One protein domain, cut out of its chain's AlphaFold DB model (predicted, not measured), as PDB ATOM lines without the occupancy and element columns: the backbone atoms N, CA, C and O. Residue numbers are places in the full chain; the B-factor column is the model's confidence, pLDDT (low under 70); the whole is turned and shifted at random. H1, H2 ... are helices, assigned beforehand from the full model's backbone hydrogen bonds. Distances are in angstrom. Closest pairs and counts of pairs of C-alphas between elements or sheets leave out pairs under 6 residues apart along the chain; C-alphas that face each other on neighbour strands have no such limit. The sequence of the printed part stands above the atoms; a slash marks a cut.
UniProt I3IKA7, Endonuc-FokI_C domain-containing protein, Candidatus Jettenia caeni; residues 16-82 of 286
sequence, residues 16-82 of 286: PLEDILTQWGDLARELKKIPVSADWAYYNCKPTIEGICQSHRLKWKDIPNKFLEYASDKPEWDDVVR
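What this domain is: This is residues 16 to 82 of the 286 residues of the protein "Endonuc-FokI_C domain-containing protein" of Candidatus Jettenia caeni (UniProt I3IKA7). The longest helix, H1, runs through the middle; H4 crosses it, H5 packs on its residues 25 to 29, and H2 and H3 come close. The 67 printed residues hold five named helices, H1 to H5 in order, and no named strand: all helix, mostly crossed. The whole is compact, with a radius of gyration of the C-alphas of 11.0 A and spans of 29, 21 and 17 A.

How they stand to each other: H1, residues 17 to 31, touches H4, residues 60 to 70, about perpendicular at 78 degrees; closest C-alphas Leu 21 and Phe 67, 5.7 A. Residues 25 to 29 of H1 alone touch H5, residues 75 to 82; closest C-alphas Arg 29 and Val 80, 5.8 A. H3, residues 49 to 56, only just touches H4, with 3 pairs of C-alphas within 8 A; closest Ile 49 and Trp 60, 6.6 A. H2, residues 37 to 42, is close to H1 but not clearly touching; closest C-alphas Leu 27 and Trp 40, 7.8 A. O i to N i+4 pairs are within hydrogen-bond range throughout H1, H2 and H3, in 5 of 7 in H4 and 2 of 4 in H5.

Where its parts are: H1, 21.0 A long, begins at C-alpha 17 (32.084, -50.341, 33.527); H5 ends at C-alpha 82 (43.871, -41.088, 48.957).

The domain as a whole: The printed part has no cut, and no printed residue is under 70.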
ATOM      1  N   PRO A  16      31.361 -54.858  31.827       92.50
ATOM      2  CA  PRO A  16      30.709 -53.787  32.577       92.50
ATOM      3  C   PRO A  16      31.690 -52.701  33.026       92.50
ATOM      4  O   PRO A  16      32.852 -52.977  33.304       92.50
ATOM      5  N   LEU A  17      31.227 -51.450  33.102       86.88
ATOM      6  CA  LEU A  17      32.084 -50.341  33.527       86.88
ATOM      7  C   LEU A  17      32.575 -50.526  34.973       86.88
ATOM      8  O   LEU A  17      33.730 -50.236  35.261       86.88
ATOM      9  N   GLU A  18      31.730 -51.049  35.858       91.81
ATOM     10  CA  GLU A  18      32.069 -51.306  37.265       91.81
ATOM     11  C   GLU A  18      33.230 -52.299  37.415       91.81
ATOM     12  O   GLU A  18      34.140 -52.057  38.205       91.81
ATOM     13  N   ASP A  19      33.278 -53.347  36.587       93.94
ATOM     14  CA  ASP A  19      34.377 -54.322  36.573       93.94
ATOM     15  C   ASP A  19      35.699 -53.692  36.112       93.94
ATOM     16  O   ASP A  19      36.781 -54.077  36.556       93.94
ATOM     17  N   ILE A  20      35.625 -52.717  35.200       94.12
ATOM     18  CA  ILE A  20      36.793 -51.969  34.714       94.12
ATOM     19  C   ILE A  20      37.311 -51.045  35.815       94.12
ATOM     20  O   ILE A  20      38.518 -50.974  36.038       94.12
ATOM     21  N   LEU A  21      36.406 -50.344  36.502       95.56
ATOM     22  CA  LEU A  21      36.755 -49.442  37.598       95.56
ATOM     23  C   LEU A  21      37.307 -50.220  38.793       95.56
ATOM     24  O   LEU A  21      38.326 -49.816  39.340       95.56
ATOM     25  N   THR A  22      36.719 -51.366  39.127       96.62
ATOM     26  CA  THR A  22      37.217 -52.270  40.173       96.62
ATOM     27  C   THR A  22      38.627 -52.765  39.852       96.62
ATOM     28  O   THR A  22      39.534 -52.542  40.647       96.62
ATOM     29  N   GLN A  23      38.857 -53.307  38.647       97.12
ATOM     30  CA  GLN A  23      40.200 -53.718  38.208       97.12
ATOM     31  C   GLN A  23      41.214 -52.566  38.259       97.12
ATOM     32  O   GLN A  23      42.374 -52.769  38.609       97.12
ATOM     33  N   TRP A  24      40.796 -51.352  37.897       96.94
ATOM     34  CA  TRP A  24      41.660 -50.177  37.972       96.94
ATOM     35  C   TRP A  24      41.998 -49.795  39.411       96.94
ATOM     36  O   TRP A  24      43.156 -49.494  39.697       96.94
ATOM     37  N   GLY A  25      41.017 -49.849  40.313       96.69
ATOM     38  CA  GLY A  25      41.215 -49.613  41.738       96.69
ATOM     39  C   GLY A  25      42.166 -50.626  42.363       96.69
ATOM     40  O   GLY A  25      43.094 -50.239  43.069       96.69
ATOM     41  N   ASP A  26      41.992 -51.908  42.049       97.25
ATOM     42  CA  ASP A  26      42.871 -52.972  42.534       97.25
ATOM     43  C   ASP A  26      44.301 -52.809  42.020       97.25
ATOM     44  O   ASP A  26      45.251 -52.905  42.797       97.25
ATOM     45  N   LEU A  27      44.471 -52.454  40.743       96.44
ATOM     46  CA  LEU A  27      45.791 -52.163  40.189       96.44
ATOM     47  C   LEU A  27      46.436 -50.943  40.869       96.44
ATOM     48  O   LEU A  27      47.633 -50.938  41.151       96.44
ATOM     49  N   ALA A  28      45.656 -49.903  41.163       96.00
ATOM     50  CA  ALA A  28      46.138 -48.722  41.876       96.00
ATOM     51  C   ALA A  28      46.575 -49.057  43.312       96.00
ATOM     52  O   ALA A  28      47.610 -48.571  43.779       96.00
ATOM     53  N   ARG A  29      45.818 -49.925  43.991       96.00
ATOM     54  CA  ARG A  29      46.132 -50.460  45.321       96.00
ATOM     55  C   ARG A  29      47.415 -51.284  45.309       96.00
ATOM     56  O   ARG A  29      48.278 -51.072  46.161       96.00
ATOM     57  N   GLU A  30      47.566 -52.174  44.332       94.62
ATOM     58  CA  GLU A  30      48.758 -53.008  44.164       94.62
ATOM     59  C   GLU A  30      50.011 -52.153  43.927       94.62
ATOM     60  O   GLU A  30      51.039 -52.339  44.581       94.62
ATOM     61  N   LEU A  31      49.910 -51.157  43.045       92.56
ATOM     62  CA  LEU A  31      51.030 -50.290  42.683       92.56
ATOM     63  C   LEU A  31      51.307 -49.176  43.702       92.56
ATOM     64  O   LEU A  31      52.361 -48.538  43.631       92.56
ATOM     65  N   LYS A  32      50.368 -48.905  44.621       92.69
ATOM     66  CA  LYS A  32      50.381 -47.766  45.563       92.69
ATOM     67  C   LYS A  32      50.593 -46.406  44.878       92.69
ATOM     68  O   LYS A  32      51.138 -45.474  45.467       92.69
ATOM     69  N   LYS A  33      50.178 -46.297  43.616       90.88
ATOM     70  CA  LYS A  33      50.247 -45.099  42.766       90.88
ATOM     71  C   LYS A  33      49.138 -45.173  41.719       90.88
ATOM     72  O   LYS A  33      48.585 -46.241  41.475       90.88
ATOM     73  N   ILE A  34      48.859 -44.057  41.051       91.69
ATOM     74  CA  ILE A  34      47.928 -44.041  39.916       91.69
ATOM     75  C   ILE A  34      48.505 -44.898  38.773       91.69
ATOM     76  O   ILE A  34      49.601 -44.581  38.298       91.69
ATOM     77  N   PRO A  35      47.782 -45.925  38.288       92.44
ATOM     78  CA  PRO A  35      48.221 -46.722  37.153       92.44
ATOM     79  C   PRO A  35      48.283 -45.894  35.869       92.44
ATOM     80  O   PRO A  35      47.324 -45.207  35.494       92.44
ATOM     81  N   VAL A  36      49.398 -45.989  35.148       90.62
ATOM     82  CA  VAL A  36      49.510 -45.454  33.786       90.62
ATOM     83  C   VAL A  36      49.072 -46.497  32.758       90.62
ATOM     84  O   VAL A  36      48.904 -47.675  33.062       90.62
ATOM     85  N   SER A  37      48.901 -46.081  31.503       88.19
ATOM     86  CA  SER A  37      48.455 -46.972  30.425       88.19
ATOM     87  C   SER A  37      49.379 -48.177  30.218       88.19
ATOM     88  O   SER A  37      48.919 -49.259  29.863       88.19
ATOM     89  N   ALA A  38      50.681 -47.988  30.445       88.00
ATOM     90  CA  ALA A  38      51.667 -49.059  30.375       88.00
ATOM     91  C   ALA A  38      51.464 -50.102  31.485       88.00
ATOM     92  O   ALA A  38      51.594 -51.288  31.204       88.00
ATOM     93  N   ASP A  39      51.076 -49.679  32.695       91.94
ATOM     94  CA  ASP A  39      50.796 -50.592  33.806       91.94
ATOM     95  C   ASP A  39      49.601 -51.494  33.445       91.94
ATOM     96  O   ASP A  39      49.701 -52.712  33.492       91.94
ATOM     97  N   TRP A  40      48.497 -50.929  32.946       93.50
ATOM     98  CA  TRP A  40      47.313 -51.706  32.535       93.50
ATOM     99  C   TRP A  40      47.613 -52.779  31.481       93.50
ATOM    100  O   TRP A  40      47.058 -53.878  31.516       93.50
ATOM    101  N   ALA A  41      48.496 -52.458  30.530       90.19
ATOM    102  CA  ALA A  41      48.944 -53.403  29.515       90.19
ATOM    103  C   ALA A  41      49.882 -54.469  30.102       90.19
ATOM    104  O   ALA A  41      49.713 -55.650  29.808       90.19
ATOM    105  N   TYR A  42      50.834 -54.060  30.945       93.12
ATOM    106  CA  TYR A  42      51.790 -54.950  31.605       93.12
ATOM    107  C   TYR A  42      51.088 -55.980  32.504       93.12
ATOM    108  O   TYR A  42      51.411 -57.164  32.455       93.12
ATOM    109  N   TYR A  43      50.062 -55.549  33.239       93.31
ATOM    110  CA  TYR A  43      49.245 -56.393  34.117       93.31
ATOM    111  C   TYR A  43      48.114 -57.141  33.385       93.31
ATOM    112  O   TYR A  43      47.295 -57.806  34.015       93.31
ATOM    113  N   ASN A  44      48.074 -57.089  32.047       92.19
ATOM    114  CA  ASN A  44      47.110 -57.804  31.202       92.19
ATOM    115  C   ASN A  44      45.624 -57.551  31.532       92.19
ATOM    116  O   ASN A  44      44.766 -58.374  31.185       92.19
ATOM    117  N   CYS A  45      45.301 -56.403  32.129       92.44
ATOM    118  CA  CYS A  45      43.940 -56.027  32.499       92.44
ATOM    119  C   CYS A  45      43.011 -55.963  31.272       92.44
ATOM    120  O   CYS A  45      43.442 -55.673  30.144       92.44
ATOM    121  N   LYS A  46      41.715 -56.242  31.476       91.06
ATOM    122  CA  LYS A  46      40.722 -56.296  30.392       91.06
ATOM    123  C   LYS A  46      39.512 -55.400  30.679       91.06
ATOM    124  O   LYS A  46      39.024 -55.375  31.805       91.06
ATOM    125  N   PRO A  47      38.968 -54.715  29.656       91.69
ATOM    126  CA  PRO A  47      39.389 -54.726  28.257       91.69
ATOM    127  C   PRO A  47      40.662 -53.894  28.031       91.69
ATOM    128  O   PRO A  47      41.163 -53.227  28.934       91.69
ATOM    129  N   THR A  48      41.219 -53.951  26.818       91.31
ATOM    130  CA  THR A  48      42.335 -53.066  26.444       91.31
ATOM    131  C   THR A  48      41.903 -51.606  26.553       91.31
ATOM    132  O   THR A  48      40.716 -51.307  26.479       91.31
ATOM    133  N   ILE A  49      42.850 -50.678  26.672       87.88
ATOM    134  CA  ILE A  49      42.546 -49.238  26.768       87.88
ATOM    135  C   ILE A  49      41.702 -48.757  25.582       87.88
ATOM    136  O   ILE A  49      40.734 -48.016  25.752       87.88
ATOM    137  N   GLU A  50      42.034 -49.227  24.380       81.44
ATOM    138  CA  GLU A  50      41.232 -48.977  23.186       81.44
ATOM    139  C   GLU A  50      39.829 -49.591  23.310       81.44
ATOM    140  O   GLU A  50      38.837 -48.929  23.011       81.44
ATOM    141  N   GLY A  51      39.730 -50.809  23.847       83.81
ATOM    142  CA  GLY A  51      38.460 -51.458  24.154       83.81
ATOM    143  C   GLY A  51      37.610 -50.675  25.158       83.81
ATOM    144  O   GLY A  51      36.409 -50.543  24.937       83.81
ATOM    145  N   ILE A  52      38.200 -50.099  26.213       88.00
ATOM    146  CA  ILE A  52      37.507 -49.224  27.179       88.00
ATOM    147  C   ILE A  52      36.940 -47.997  26.450       88.00
ATOM    148  O   ILE A  52      35.752 -47.688  26.570       88.00
ATOM    149  N   CYS A  53      37.763 -47.341  25.627       81.81
ATOM    150  CA  CYS A  53      37.367 -46.161  24.862       81.81
ATOM    151  C   CYS A  53      36.219 -46.468  23.886       81.81
ATOM    152  O   CYS A  53      35.230 -45.740  23.833       81.81
ATOM    153  N   GLN A  54      36.300 -47.575  23.148       73.75
ATOM    154  CA  GLN A  54      35.279 -47.962  22.172       73.75
ATOM    155  C   GLN A  54      33.971 -48.423  22.832       73.75
ATOM    156  O   GLN A  54      32.881 -48.116  22.346       73.75
ATOM    157  N   SER A  55      34.056 -49.171  23.937       79.56
ATOM    158  CA  SER A  55      32.880 -49.783  24.568       79.56
ATOM    159  C   SER A  55      32.107 -48.829  25.475       79.56
ATOM    160  O   SER A  55      30.871 -48.890  25.454       79.56
ATOM    161  N   HIS A  56      32.815 -47.940  26.184       79.81
ATOM    162  CA  HIS A  56      32.276 -47.060  27.232       79.81
ATOM    163  C   HIS A  56      32.510 -45.569  26.987       79.81
ATOM    164  O   HIS A  56      32.108 -44.750  27.808       79.81
ATOM    165  N   ARG A  57      33.162 -45.192  25.876       79.88
ATOM    166  CA  ARG A  57      33.525 -43.793  25.567       79.88
ATOM    167  C   ARG A  57      34.353 -43.120  26.674       79.88
ATOM    168  O   ARG A  57      34.381 -41.895  26.765       79.88
ATOM    169  N   LEU A  58      35.054 -43.915  27.484       77.19
ATOM    170  CA  LEU A  58      35.883 -43.464  28.601       77.19
ATOM    171  C   LEU A  58      37.359 -43.469  28.187       77.19
ATOM    172  O   LEU A  58      37.890 -44.506  27.786       77.19
ATOM    173  N   LYS A  59      38.037 -42.318  28.265       84.38
ATOM    174  CA  LYS A  59      39.478 -42.232  27.972       84.38
ATOM    175  C   LYS A  59      40.283 -42.587  29.221       84.38
ATOM    176  O   LYS A  59      39.878 -42.258  30.330       84.38
ATOM    177  N   TRP A  60      41.470 -43.168  29.035       86.69
ATOM    178  CA  TRP A  60      42.350 -43.604  30.133       86.69
ATOM    179  C   TRP A  60      42.598 -42.521  31.193       86.69
ATOM    180  O   TRP A  60      42.491 -42.771  32.388       86.69
ATOM    181  N   LYS A  61      42.866 -41.288  30.748       83.81
ATOM    182  CA  LYS A  61      43.116 -40.135  31.628       83.81
ATOM    183  C   LYS A  61      41.928 -39.752  32.525       83.81
ATOM    184  O   LYS A  61      42.134 -39.056  33.511       83.81
ATOM    185  N   ASP A  62      40.715 -40.175  32.166       83.88
ATOM    186  CA  ASP A  62      39.472 -39.842  32.866       83.88
ATOM    187  C   ASP A  62      39.064 -40.955  33.854       83.88
ATOM    188  O   ASP A  62      38.200 -40.734  34.703       83.88
ATOM    189  N   ILE A  63      39.710 -42.129  33.794       89.75
ATOM    190  CA  ILE A  63      39.439 -43.265  34.690       89.75
ATOM    191  C   ILE A  63      39.619 -42.906  36.173       89.75
ATOM    192  O   ILE A  63      38.721 -43.254  36.933       89.75
ATOM    193  N   PRO A  64      40.664 -42.170  36.615       90.50
ATOM    194  CA  PRO A  64      40.784 -41.790  38.025       90.50
ATOM    195  C   PRO A  64      39.567 -41.007  38.539       90.50
ATOM    196  O   PRO A  64      39.083 -41.262  39.635       90.50
ATOM    197  N   ASN A  65      39.022 -40.093  37.731       82.44
ATOM    198  CA  ASN A  65      37.838 -39.318  38.113       82.44
ATOM    199  C   ASN A  65      36.585 -40.196  38.129       82.44
ATOM    200  O   ASN A  65      35.790 -40.129  39.062       82.44
ATOM    201  N   LYS A  66      36.432 -41.064  37.122       84.38
ATOM    202  CA  LYS A  66      35.309 -42.001  37.067       84.38
ATOM    203  C   LYS A  66      35.344 -43.002  38.225       84.38
ATOM    204  O   LYS A  66      34.300 -43.400  38.729       84.38
ATOM    205  N   PHE A  67      36.541 -43.357  38.675       91.50
ATOM    206  CA  PHE A  67      36.755 -44.178  39.853       91.50
ATOM    207  C   PHE A  67      36.341 -43.454  41.139       91.50
ATOM    208  O   PHE A  67      35.684 -44.063  41.973       91.50
ATOM    209  N   LEU A  68      36.637 -42.154  41.287       84.00
ATOM    210  CA  LEU A  68      36.159 -41.357  42.429       84.00
ATOM    211  C   LEU A  68      34.624 -41.306  42.510       84.00
ATOM    212  O   LEU A  68      34.074 -41.377  43.606       84.00
ATOM    213  N   GLU A  69      33.930 -41.201  41.371       82.19
ATOM    214  CA  GLU A  69      32.461 -41.290  41.322       82.19
ATOM    215  C   GLU A  69      31.977 -42.670  41.787       82.19
ATOM    216  O   GLU A  69      31.113 -42.767  42.659       82.19
ATOM    217  N   TYR A  70      32.577 -43.734  41.247       88.06
ATOM    218  CA  TYR A  70      32.254 -45.120  41.588       88.06
ATOM    219  C   TYR A  70      32.532 -45.473  43.054       88.06
ATOM    220  O   TYR A  70      31.776 -46.238  43.643       88.06
ATOM    221  N   ALA A  71      33.592 -44.920  43.642       89.38
ATOM    222  CA  ALA A  71      34.017 -45.180  45.015       89.38
ATOM    223  C   ALA A  71      33.337 -44.270  46.056       89.38
ATOM    224  O   ALA A  71      33.590 -44.414  47.250       89.38
ATOM    225  N   SER A  72      32.498 -43.317  45.631       79.94
ATOM    226  CA  SER A  72      31.963 -42.262  46.506       79.94
ATOM    227  C   SER A  72      31.113 -42.769  47.678       79.94
ATOM    228  O   SER A  72      31.055 -42.110  48.715       79.94
ATOM    229  N   ASP A  73      30.497 -43.939  47.526       84.62
ATOM    230  CA  ASP A  73      29.646 -44.623  48.498       84.62
ATOM    231  C   ASP A  73      30.255 -45.939  49.019       84.62
ATOM    232  O   ASP A  73      29.570 -46.715  49.683       84.62
ATOM    233  N   LYS A  74      31.543 -46.188  48.737       90.00
ATOM    234  CA  LYS A  74      32.239 -47.461  48.987       90.00
ATOM    235  C   LYS A  74      33.503 -47.261  49.836       90.00
ATOM    236  O   LYS A  74      34.590 -47.045  49.287       90.00
ATOM    237  N   PRO A  75      33.389 -47.322  51.179       88.50
ATOM    238  CA  PRO A  75      34.505 -47.109  52.105       88.50
ATOM    239  C   PRO A  75      35.688 -48.066  51.906       88.50
ATOM    240  O   PRO A  75      36.801 -47.772  52.326       88.50
ATOM    241  N   GLU A  76      35.483 -49.212  51.261       93.12
ATOM    242  CA  GLU A  76      36.535 -50.175  50.944       93.12
ATOM    243  C   GLU A  76      37.583 -49.654  49.944       93.12
ATOM    244  O   GLU A  76      38.638 -50.269  49.808       93.12
ATOM    245  N   TRP A  77      37.331 -48.531  49.262       94.94
ATOM    246  CA  TRP A  77      38.263 -47.906  48.311       94.94
ATOM    247  C   TRP A  77      38.991 -46.676  48.864       94.94
ATOM    248  O   TRP A  77      39.696 -45.988  48.120       94.94
ATOM    249  N   ASP A  78      38.839 -46.376  50.156       89.88
ATOM    250  CA  ASP A  78      39.361 -45.155  50.783       89.88
ATOM    251  C   ASP A  78      40.893 -45.026  50.658       89.88
ATOM    252  O   ASP A  78      41.443 -43.928  50.542       89.88
ATOM    253  N   ASP A  79      41.597 -46.157  50.622       89.75
ATOM    254  CA  ASP A  79      43.038 -46.244  50.398       89.75
ATOM    255  C   ASP A  79      43.444 -45.797  48.984       89.75
ATOM    256  O   ASP A  79      44.390 -45.019  48.825       89.75
ATOM    257  N   VAL A  80      42.692 -46.216  47.965       90.12
ATOM    258  CA  VAL A  80      42.906 -45.831  46.562       90.12
ATOM    259  C   VAL A  80      42.495 -44.376  46.321       90.12
ATOM    260  O   VAL A  80      43.188 -43.630  45.629       90.12
ATOM    261  N   VAL A  81      41.404 -43.918  46.936       88.31
ATOM    262  CA  VAL A  81      40.957 -42.519  46.839       88.31
ATOM    263  C   VAL A  81      42.037 -41.552  47.343       88.31
ATOM    264  O   VAL A  81      42.223 -40.481  46.764       88.31
ATOM    265  N   ARG A  82      42.800 -41.926  48.380       86.38
ATOM    266  CA  ARG A  82      43.871 -41.088  48.957       86.38
ATOM    267  C   ARG A  82      45.084 -40.899  48.047       86.38
ATOM    268  O   ARG A  82      45.749 -39.871  48.168       86.38
TER     269      ARG A  82